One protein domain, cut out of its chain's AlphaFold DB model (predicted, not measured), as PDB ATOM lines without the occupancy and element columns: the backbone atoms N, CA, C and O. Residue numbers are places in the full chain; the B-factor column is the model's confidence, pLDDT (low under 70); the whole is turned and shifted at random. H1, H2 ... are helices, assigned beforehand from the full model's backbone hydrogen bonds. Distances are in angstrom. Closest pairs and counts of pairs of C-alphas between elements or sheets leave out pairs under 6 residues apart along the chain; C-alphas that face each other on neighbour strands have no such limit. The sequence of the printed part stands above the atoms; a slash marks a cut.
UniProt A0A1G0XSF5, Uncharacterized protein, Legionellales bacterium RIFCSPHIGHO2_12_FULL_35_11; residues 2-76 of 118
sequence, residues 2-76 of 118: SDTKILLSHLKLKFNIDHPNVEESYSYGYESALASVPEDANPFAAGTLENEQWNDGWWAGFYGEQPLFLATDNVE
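AT A GLANCE: This is residues 2 to 76 of the 118 residues of an uncharacterized protein of Legionellales bacterium RIFCSPHIGHO2_12_FULL_35_11 (UniProt A0A1G0XSF5). Two helices, H2 and H3, lie side by side and run the same way, joined by a long loop that returns to the start of the pair; H1 is an arm away from them, with residues 2 to 8 and 10 to 16 sticking out. The 75 printed residues hold three named helices, H1, H2, H3 in chain order, and no named strand: the class is all helix. The whole is loose, radius of gyration of the C-alphas 14.6 A, spanning 46 by 31 by 18 A.

IN THESE COORDINATES: H1, residues 3 to 15, begins at C-alpha 3 (-42.149, 16.895, -38.682) and is 18.2 A long. H2, residues 22 to 34, measures 18.8 A. H3, residues 49 to 62, measures 19.8 A and ends at C-alpha 62 (-3.363, 29.370, -53.073).

HOW THE PARTS SIT: H1 is apart from H2 and H3. H2 and H3 touch, their closest C-alphas, of Tyr 30 and Gly 57, 4.2 A apart; they run the same way at a shallow tilt of 33 degrees, only just short of steep. In H1, H2 and H3 every O i to N i+4 pair is within hydrogen-bond range.

THE WHOLE: The C-alphas farthest apart, of Asp 3 and Gly 64, are 46.3 A apart. The printed part has no cut. The link H2 to H3 is long. Residues 2 to 20 and 70 to 76 have pLDDT under 70.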
ATOM      1  N   SER A   2     -43.421  15.708 -42.616       52.59
ATOM      2  CA  SER A   2     -42.444  16.814 -42.536       52.59
ATOM      3  C   SER A   2     -41.852  17.036 -41.134       52.59
ATOM      4  O   SER A   2     -40.728  17.512 -41.025       52.59
ATOM      5  N   ASP A   3     -42.565  16.640 -40.072       57.03
ATOM      6  CA  ASP A   3     -42.149  16.895 -38.682       57.03
ATOM      7  C   ASP A   3     -40.877  16.156 -38.264       57.03
ATOM      8  O   ASP A   3     -40.051  16.691 -37.529       57.03
ATOM      9  N   THR A   4     -40.664  14.934 -38.758       60.12
ATOM     10  CA  THR A   4     -39.506  14.127 -38.351       60.12
ATOM     11  C   THR A   4     -38.191  14.676 -38.891       60.12
ATOM     12  O   THR A   4     -37.186  14.586 -38.197       60.12
ATOM     13  N   LYS A   5     -38.184  15.300 -40.078       63.53
ATOM     14  CA  LYS A   5     -36.980  15.949 -40.629       63.53
ATOM     15  C   LYS A   5     -36.582  17.187 -39.830       63.53
ATOM     16  O   LYS A   5     -35.403  17.369 -39.560       63.53
ATOM     17  N   ILE A   6     -37.557  17.998 -39.417       64.31
ATOM     18  CA  ILE A   6     -37.315  19.207 -38.617       64.31
ATOM     19  C   ILE A   6     -36.764  18.825 -37.239       64.31
ATOM     20  O   ILE A   6     -35.782  19.407 -36.782       64.31
ATOM     21  N   LEU A   7     -37.342  17.796 -36.609       62.34
ATOM     22  CA  LEU A   7     -36.842  17.262 -35.341       62.34
ATOM     23  C   LEU A   7     -35.438  16.663 -35.485       62.34
ATOM     24  O   LEU A   7     -34.610  16.873 -34.604       62.34
ATOM     25  N   LEU A   8     -35.138  15.978 -36.593       60.94
ATOM     26  CA  LEU A   8     -33.808  15.416 -36.839       60.94
ATOM     27  C   LEU A   8     -32.736  16.507 -36.955       60.94
ATOM     28  O   LEU A   8     -31.678  16.373 -36.351       60.94
ATOM     29  N   SER A   9     -33.015  17.603 -37.668       58.81
ATOM     30  CA  SER A   9     -32.091  18.742 -37.780       58.81
ATOM     31  C   SER A   9     -31.844  19.409 -36.425       58.81
ATOM     32  O   SER A   9     -30.708  19.728 -36.082       58.81
ATOM     33  N   HIS A  10     -32.898  19.574 -35.621       56.75
ATOM     34  CA  HIS A  10     -32.788  20.151 -34.281       56.75
ATOM     35  C   HIS A  10     -32.024  19.243 -33.307       56.75
ATOM     36  O   HIS A  10     -31.314  19.734 -32.430       56.75
ATOM     37  N   LEU A  11     -32.160  17.921 -33.454       59.94
ATOM     38  CA  LEU A  11     -31.405  16.937 -32.681       59.94
ATOM     39  C   LEU A  11     -29.941  16.872 -33.138       59.94
ATOM     40  O   LEU A  11     -29.071  16.863 -32.277       59.94
ATOM     41  N   LYS A  12     -29.649  16.931 -34.444       55.47
ATOM     42  CA  LYS A  12     -28.273  17.025 -34.967       55.47
ATOM     43  C   LYS A  12     -27.518  18.218 -34.384       55.47
ATOM     44  O   LYS A  12     -26.443  18.041 -33.822       55.47
ATOM     45  N   LEU A  13     -28.145  19.398 -34.399       54.31
ATOM     46  CA  LEU A  13     -27.571  20.620 -33.829       54.31
ATOM     47  C   LEU A  13     -27.353  20.511 -32.309       54.31
ATOM     48  O   LEU A  13     -26.345  20.966 -31.783       54.31
ATOM     49  N   LYS A  14     -28.299  19.895 -31.584       56.19
ATOM     50  CA  LYS A  14     -28.233  19.773 -30.120       56.19
ATOM     51  C   LYS A  14     -27.236  18.712 -29.639       56.19
ATOM     52  O   LYS A  14     -26.743  18.826 -28.521       56.19
ATOM     53  N   PHE A  15     -26.963  17.694 -30.454       55.16
ATOM     54  CA  PHE A  15     -26.030  16.605 -30.147       55.16
ATOM     55  C   PHE A  15     -24.679  16.730 -30.864       55.16
ATOM     56  O   PHE A  15     -23.855  15.831 -30.734       55.16
ATOM     57  N   ASN A  16     -24.437  17.834 -31.580       52.59
ATOM     58  CA  ASN A  16     -23.208  18.078 -32.343       52.59
ATOM     59  C   ASN A  16     -22.888  16.963 -33.361       52.59
ATOM     60  O   ASN A  16     -21.731  16.659 -33.632       52.59
ATOM     61  N   ILE A  17     -23.935  16.329 -33.890       52.41
ATOM     62  CA  ILE A  17     -23.843  15.286 -34.911       52.41
ATOM     63  C   ILE A  17     -23.888  16.033 -36.248       52.41
ATOM     64  O   ILE A  17     -24.945  16.556 -36.605       52.41
ATOM     65  N   ASP A  18     -22.754  16.124 -36.942       52.06
ATOM     66  CA  ASP A  18     -22.537  16.878 -38.192       52.06
ATOM     67  C   ASP A  18     -22.446  18.411 -38.043       52.06
ATOM     68  O   ASP A  18     -23.016  19.158 -38.843       52.06
ATOM     69  N   HIS A  19     -21.744  18.919 -37.026       47.75
ATOM     70  CA  HIS A  19     -21.195  20.273 -37.153       47.75
ATOM     71  C   HIS A  19     -19.954  20.171 -38.048       47.75
ATOM     72  O   HIS A  19     -19.127  19.309 -37.744       47.75
ATOM     73  N   PRO A  20     -19.818  20.969 -39.128       56.38
ATOM     74  CA  PRO A  20     -18.600  20.961 -39.929       56.38
ATOM     75  C   PRO A  20     -17.443  21.182 -38.969       56.38
ATOM     76  O   PRO A  20     -17.423  22.182 -38.245       56.38
ATOM     77  N   ASN A  21     -16.525  20.224 -38.880       70.88
ATOM     78  CA  ASN A  21     -15.389  20.436 -38.010       70.88
ATOM     79  C   ASN A  21     -14.611  21.639 -38.569       70.88
ATOM     80  O   ASN A  21     -14.483  21.826 -39.783       70.88
ATOM     81  N   VAL A  22     -14.110  22.485 -37.679       79.06
ATOM     82  CA  VAL A  22     -13.294  23.665 -38.003       79.06
ATOM     83  C   VAL A  22     -12.101  23.250 -38.885       79.06
ATOM     84  O   VAL A  22     -11.720  23.948 -39.822       79.06
ATOM     85  N   GLU A  23     -11.580  22.050 -38.630       81.75
ATOM     86  CA  GLU A  23     -10.527  21.374 -39.391       81.75
ATOM     87  C   GLU A  23     -10.967  20.882 -40.782       81.75
ATOM     88  O   GLU A  23     -10.230  21.039 -41.758       81.75
ATOM     89  N   GLU A  24     -12.181  20.339 -40.907       81.75
ATOM     90  CA  GLU A  24     -12.743  19.922 -42.201       81.75
ATOM     91  C   GLU A  24     -13.008  21.134 -43.096       81.75
ATOM     92  O   GLU A  24     -12.714  21.102 -44.287       81.75
ATOM     93  N   SER A  25     -13.505  22.229 -42.514       87.19
ATOM     94  CA  SER A  25     -13.760  23.482 -43.235       87.19
ATOM     95  C   SER A  25     -12.462  24.079 -43.784       87.19
ATOM     96  O   SER A  25     -12.422  24.492 -44.942       87.19
ATOM     97  N   TYR A  26     -11.384  24.047 -42.990       89.12
ATOM     98  CA  TYR A  26     -10.047  24.447 -43.433       89.12
ATOM     99  C   TYR A  26      -9.524  23.558 -44.564       89.12
ATOM    100  O   TYR A  26      -9.109  24.062 -45.610       89.12
ATOM    101  N   SER A  27      -9.568  22.238 -44.376       86.62
ATOM    102  CA  SER A  27      -9.076  21.273 -45.369       86.62
ATOM    103  C   SER A  27      -9.828  21.416 -46.692       86.62
ATOM    104  O   SER A  27      -9.217  21.465 -47.757       86.62
ATOM    105  N   TYR A  28     -11.146  21.609 -46.621       87.12
ATOM    106  CA  TYR A  28     -11.989  21.850 -47.785       87.12
ATOM    107  C   TYR A  28     -11.635  23.155 -48.517       87.12
ATOM    108  O   TYR A  28     -11.635  23.193 -49.751       87.12
ATOM    109  N   GLY A  29     -11.293  24.220 -47.787       89.38
ATOM    110  CA  GLY A  29     -10.792  25.470 -48.366       89.38
ATOM    111  C   GLY A  29      -9.464  25.284 -49.092       89.38
ATOM    112  O   GLY A  29      -9.315  25.694 -50.245       89.38
ATOM    113  N   TYR A  30      -8.527  24.585 -48.453       89.94
ATOM    114  CA  TYR A  30      -7.208  24.282 -49.007       89.94
ATOM    115  C   TYR A  30      -7.293  23.468 -50.305       89.94
ATOM    116  O   TYR A  30      -6.690  23.830 -51.317       89.94
ATOM    117  N   GLU A  31      -8.109  22.414 -50.322       87.94
ATOM    118  CA  GLU A  31      -8.374  21.624 -51.530       87.94
ATOM    119  C   GLU A  31      -9.056  22.443 -52.627       87.94
ATOM    120  O   GLU A  31      -8.723  22.299 -53.804       87.94
ATOM    121  N   SER A  32      -9.975  23.337 -52.252       90.00
ATOM    122  CA  SER A  32     -10.652  24.227 -53.197       90.00
ATOM    123  C   SER A  32      -9.658  25.151 -53.905       90.00
ATOM    124  O   SER A  32      -9.737  25.321 -55.125       90.00
ATOM    125  N   ALA A  33      -8.672  25.689 -53.186       91.19
ATOM    126  CA  ALA A  33      -7.611  26.491 -53.788       91.19
ATOM    127  C   ALA A  33      -6.708  25.671 -54.720       91.19
ATOM    128  O   ALA A  33      -6.423  26.109 -55.838       91.19
ATOM    129  N   LEU A  34      -6.327  24.451 -54.325       87.88
ATOM    130  CA  LEU A  34      -5.583  23.530 -55.195       87.88
ATOM    131  C   LEU A  34      -6.366  23.174 -56.468       87.88
ATOM    132  O   LEU A  34      -5.792  23.077 -57.553       87.88
ATOM    133  N   ALA A  35      -7.686  23.032 -56.354       89.31
ATOM    134  CA  ALA A  35      -8.598  22.800 -57.467       89.31
ATOM    135  C   ALA A  35      -8.897  24.068 -58.297       89.31
ATOM    136  O   ALA A  35      -9.693  24.007 -59.235       89.31
ATOM    137  N   SER A  36      -8.252  25.203 -57.995       88.56
ATOM    138  CA  SER A  36      -8.447  26.497 -58.671       88.56
ATOM    139  C   SER A  36      -9.891  27.011 -58.621       88.56
ATOM    140  O   SER A  36     -10.354  27.704 -59.531       88.56
ATOM    141  N   VAL A  37     -10.619  26.668 -57.558       89.88
ATOM    142  CA  VAL A  37     -11.942  27.221 -57.260       89.88
ATOM    143  C   VAL A  37     -11.760  28.668 -56.773       89.88
ATOM    144  O   VAL A  37     -10.839  28.920 -55.997       89.88
ATOM    145  N   PRO A  38     -12.589  29.634 -57.209       89.44
ATOM    146  CA  PRO A  38     -12.481  31.018 -56.744       89.44
ATOM    147  C   PRO A  38     -12.819  31.153 -55.250       89.44
ATOM    148  O   PRO A  38     -13.682  30.437 -54.747       89.44
ATOM    149  N   GLU A  39     -12.192  32.118 -54.571       87.25
ATOM    150  CA  GLU A  39     -12.424  32.442 -53.149       87.25
ATOM    151  C   GLU A  39     -13.913  32.704 -52.843       87.25
ATOM    152  O   GLU A  39     -14.449  32.233 -51.844       87.25
ATOM    153  N   ASP A  40     -14.629  33.359 -53.763       88.81
ATOM    154  CA  ASP A  40     -16.059  33.674 -53.625       88.81
ATOM    155  C   ASP A  40     -16.983  32.439 -53.603       88.81
ATOM    156  O   ASP A  40     -18.189  32.566 -53.381       88.81
ATOM    157  N   ALA A  41     -16.456  31.239 -53.865       88.31
ATOM    158  CA  ALA A  41     -17.221  29.994 -53.834       88.31
ATOM    159  C   ALA A  41     -17.337  29.378 -52.430       88.31
ATOM    160  O   ALA A  41     -17.816  28.248 -52.309       88.31
ATOM    161  N   ASN A  42     -16.914  30.093 -51.383       87.06
ATOM    162  CA  ASN A  42     -17.070  29.655 -50.003       87.06
ATOM    163  C   ASN A  42     -18.554  29.325 -49.704       87.06
ATOM    164  O   ASN A  42     -19.412  30.207 -49.809       87.06
ATOM    165  N   PRO A  43     -18.895  28.076 -49.328       85.44
ATOM    166  CA  PRO A  43     -20.280  27.686 -49.064       85.44
ATOM    167  C   PRO A  43     -20.792  28.151 -47.692       85.44
ATOM    168  O   PRO A  43     -21.996  28.069 -47.429       85.44
ATOM    169  N   PHE A  44     -19.905  28.596 -46.799       86.12
ATOM    170  CA  PHE A  44     -20.236  28.975 -45.431       86.12
ATOM    171  C   PHE A  44     -20.669  30.441 -45.345       86.12
ATOM    172  O   PHE A  44     -20.184  31.302 -46.078       86.12
ATOM    173  N   ALA A  45     -21.580  30.750 -44.421       84.56
ATOM    174  CA  ALA A  45     -22.084  32.109 -44.247       84.56
ATOM    175  C   ALA A  45     -21.003  33.047 -43.679       84.56
ATOM    176  O   ALA A  45     -20.295  32.688 -42.740       84.56
ATOM    177  N   ALA A  46     -20.910  34.271 -44.202       84.25
ATOM    178  CA  ALA A  46     -19.936  35.258 -43.734       84.25
ATOM    179  C   ALA A  46     -20.081  35.548 -42.226       84.25
ATOM    180  O   ALA A  46     -21.194  35.741 -41.728       84.25
ATOM    181  N   GLY A  47     -18.952  35.601 -41.511       84.12
ATOM    182  CA  GLY A  47     -18.898  35.826 -40.058       84.12
ATOM    183  C   GLY A  47     -19.139  34.578 -39.201       84.12
ATOM    184  O   GLY A  47     -19.313  34.699 -37.989       84.12
ATOM    185  N   THR A  48     -19.183  33.395 -39.817       85.62
ATOM    186  CA  THR A  48     -19.124  32.106 -39.112       85.62
ATOM    187  C   THR A  48     -17.680  31.614 -39.034       85.62
ATOM    188  O   THR A  48     -16.862  31.957 -39.888       85.62
ATOM    189  N   LEU A  49     -17.359  30.815 -38.014       84.50
ATOM    190  CA  LEU A  49     -15.999  30.310 -37.796       84.50
ATOM    191  C   LEU A  49     -15.545  29.397 -38.949       84.50
ATOM    192  O   LEU A  49     -14.382  29.388 -39.335       84.50
ATOM    193  N   GLU A  50     -16.482  28.656 -39.531       84.62
ATOM    194  CA  GLU A  50     -16.275  27.777 -40.677       84.62
ATOM    195  C   GLU A  50     -15.930  28.573 -41.939       84.62
ATOM    196  O   GLU A  50     -15.069  28.162 -42.713       84.62
ATOM    197  N   ASN A  51     -16.563  29.738 -42.127       89.06
ATOM    198  CA  ASN A  51     -16.242  30.642 -43.228       89.06
ATOM    199  C   ASN A  51     -14.815  31.182 -43.102       89.06
ATOM    200  O   ASN A  51     -14.083  31.147 -44.089       89.06
ATOM    201  N   GLU A  52     -14.417  31.613 -41.902       90.75
ATOM    202  CA  GLU A  52     -13.054  32.081 -41.621       90.75
ATOM    203  C   GLU A  52     -12.026  30.979 -41.896       90.75
ATOM    204  O   GLU A  52     -11.099  31.191 -42.673       90.75
ATOM    205  N   GLN A  53     -12.250  29.766 -41.385       90.25
ATOM    206  CA  GLN A  53     -11.318  28.663 -41.610       90.25
ATOM    207  C   GLN A  53     -11.232  28.189 -43.048       90.25
ATOM    208  O   GLN A  53     -10.144  27.838 -43.502       90.25
ATOM    209  N   TRP A  54     -12.349  28.160 -43.769       91.81
ATOM    210  CA  TRP A  54     -12.321  27.834 -45.187       91.81
ATOM    211  C   TRP A  54     -11.501  28.863 -45.964       91.81
ATOM    212  O   TRP A  54     -10.689  28.476 -46.801       91.81
ATOM    213  N   ASN A  55     -11.652  30.157 -45.658       92.50
ATOM    214  CA  ASN A  55     -10.854  31.204 -46.298       92.50
ATOM    215  C   ASN A  55      -9.369  31.032 -45.963       92.50
ATOM    216  O   ASN A  55      -8.542  31.034 -46.871       92.50
ATOM    217  N   ASP A  56      -9.024  30.810 -44.695       91.50
ATOM    218  CA  ASP A  56      -7.637  30.598 -44.266       91.50
ATOM    219  C   ASP A  56      -7.003  29.382 -44.958       91.50
ATOM    220  O   ASP A  56      -5.860  29.445 -45.421       91.50
ATOM    221  N   GLY A  57      -7.756  28.287 -45.095       90.81
ATOM    222  CA  GLY A  57      -7.340  27.112 -45.858       90.81
ATOM    223  C   GLY A  57      -7.137  27.425 -47.335       90.81
ATOM    224  O   GLY A  57      -6.110  27.062 -47.909       90.81
ATOM    225  N   TRP A  58      -8.077  28.147 -47.944       94.00
ATOM    226  CA  TRP A  58      -8.007  28.548 -49.346       94.00
ATOM    227  C   TRP A  58      -6.776  29.415 -49.627       94.00
ATOM    228  O   TRP A  58      -6.017  29.133 -50.552       94.00
ATOM    229  N   TRP A  59      -6.503  30.414 -48.788       93.88
ATOM    230  CA  TRP A  59      -5.311  31.251 -48.917       93.88
ATOM    231  C   TRP A  59      -4.020  30.442 -48.745       93.88
ATOM    232  O   TRP A  59      -3.096  30.606 -49.545       93.88
ATOM    233  N   ALA A  60      -3.965  29.519 -47.782       91.00
ATOM    234  CA  ALA A  60      -2.819  28.626 -47.606       91.00
ATOM    235  C   ALA A  60      -2.573  27.750 -48.851       91.00
ATOM    236  O   ALA A  60      -1.437  27.645 -49.319       91.00
ATOM    237  N   GLY A  61      -3.629  27.182 -49.441       89.44
ATOM    238  CA  GLY A  61      -3.531  26.380 -50.666       89.44
ATOM    239  C   GLY A  61      -3.150  27.211 -51.891       89.44
ATOM    240  O   GLY A  61      -2.329  26.781 -52.701       89.44
ATOM    241  N   PHE A  62      -3.674  28.433 -51.994       91.75
ATOM    242  CA  PHE A  62      -3.363  29.370 -53.073       91.75
ATOM    243  C   PHE A  62      -1.887  29.791 -53.060       91.75
ATOM    244  O   PHE A  62      -1.247  29.852 -54.112       91.75
ATOM    245  N   TYR A  63      -1.322  30.039 -51.876       92.06
ATOM    246  CA  TYR A  63       0.098  30.359 -51.710       92.06
ATOM    247  C   TYR A  63       1.016  29.127 -51.690       92.06
ATOM    248  O   TYR A  63       2.240  29.281 -51.679       92.06
ATOM    249  N   GLY A  64       0.459  27.913 -51.738       86.88
ATOM    250  CA  GLY A  64       1.218  26.662 -51.713       86.88
ATOM    251  C   GLY A  64       1.918  26.401 -50.377       86.88
ATOM    252  O   GLY A  64       2.964  25.746 -50.347       86.88
ATOM    253  N   GLU A  65       1.379  26.940 -49.285       87.12
ATOM    254  CA  GLU A  65       1.849  26.650 -47.933       87.12
ATOM    255  C   GLU A  65       1.514  25.205 -47.546       87.12
ATOM    256  O   GLU A  65       0.613  24.587 -48.106       87.12
ATOM    257  N   GLN A  66       2.247  24.630 -46.587       83.44
ATOM    258  CA  GLN A  66       1.860  23.318 -46.066       83.44
ATOM    259  C   GLN A  66       0.535  23.436 -45.300       83.44
ATOM    260  O   GLN A  66       0.391  24.364 -44.501       83.44
ATOM    261  N   PRO A  67      -0.409  22.499 -45.498       80.75
ATOM    262  CA  PRO A  67      -1.685  22.552 -44.807       80.75
ATOM    263  C   PRO A  67      -1.463  22.415 -43.298       80.75
ATOM    264  O   PRO A  67      -0.692  21.561 -42.849       80.75
ATOM    265  N   LEU A  68      -2.147  23.255 -42.515       75.56
ATOM    266  CA  LEU A  68      -2.087  23.227 -41.046       75.56
ATOM    267  C   LEU A  68      -2.582  21.895 -40.474       75.56
ATOM    268  O   LEU A  68      -2.060  21.419 -39.465       75.56
ATOM    269  N   PHE A  69      -3.562  21.294 -41.144       73.12
ATOM    270  CA  PHE A  69      -4.119  19.995 -40.811       73.12
ATOM    271  C   PHE A  69      -3.796  19.033 -41.948       73.12
ATOM    272  O   PHE A  69      -4.166  19.253 -43.100       73.12
ATOM    273  N   LEU A  70      -3.038  17.982 -41.641       64.31
ATOM    274  CA  LEU A  70      -2.810  16.908 -42.596       64.31
ATOM    275  C   LEU A  70      -4.108  16.114 -42.690       64.31
ATOM    276  O   LEU A  70      -4.573  15.619 -41.666       64.31
ATOM    277  N   ALA A  71      -4.655  15.967 -43.899       56.88
ATOM    278  CA  ALA A  71      -5.712  15.003 -44.170       56.88
ATOM    279  C   ALA A  71      -5.166  13.608 -43.840       56.88
ATOM    280  O   ALA A  71      -4.500  12.954 -44.643       56.88
ATOM    281  N   THR A  72      -5.333  13.178 -42.595       50.84
ATOM    282  CA  THR A  72      -5.028  11.817 -42.208       50.84
ATOM    283  C   THR A  72      -6.136  10.960 -42.791       50.84
ATOM    284  O   THR A  72      -7.173  10.799 -42.162       50.84
ATOM    285  N   ASP A  73      -5.894  10.352 -43.951       48.12
ATOM    286  CA  ASP A  73      -6.733   9.301 -44.565       48.12
ATOM    287  C   ASP A  73      -6.935   8.056 -43.664       48.12
ATOM    288  O   ASP A  73      -7.507   7.054 -44.079       48.12
ATOM    289  N   ASN A  74      -6.463   8.100 -42.413       42.94
ATOM    290  CA  ASN A  74      -6.607   7.054 -41.406       42.94
ATOM    291  C   ASN A  74      -7.634   7.414 -40.325       42.94
ATOM    292  O   ASN A  74      -7.537   6.910 -39.206       42.94
ATOM    293  N   VAL A  75      -8.606   8.279 -40.619       50.41
ATOM    294  CA  VAL A  75      -9.840   8.254 -39.836       50.41
ATOM    295  C   VAL A  75     -10.633   7.068 -40.375       50.41
ATOM    296  O   VAL A  75     -11.422   7.190 -41.306       50.41
ATOM    297  N   GLU A  76     -10.365   5.875 -39.832       46.56
ATOM    298  CA  GLU A  76     -11.411   4.853 -39.790       46.56
ATOM    299  C   GLU A  76     -12.685   5.570 -39.328       46.56
ATOM    300  O   GLU A  76     -12.592   6.378 -38.402       46.56
TER     301      GLU A  76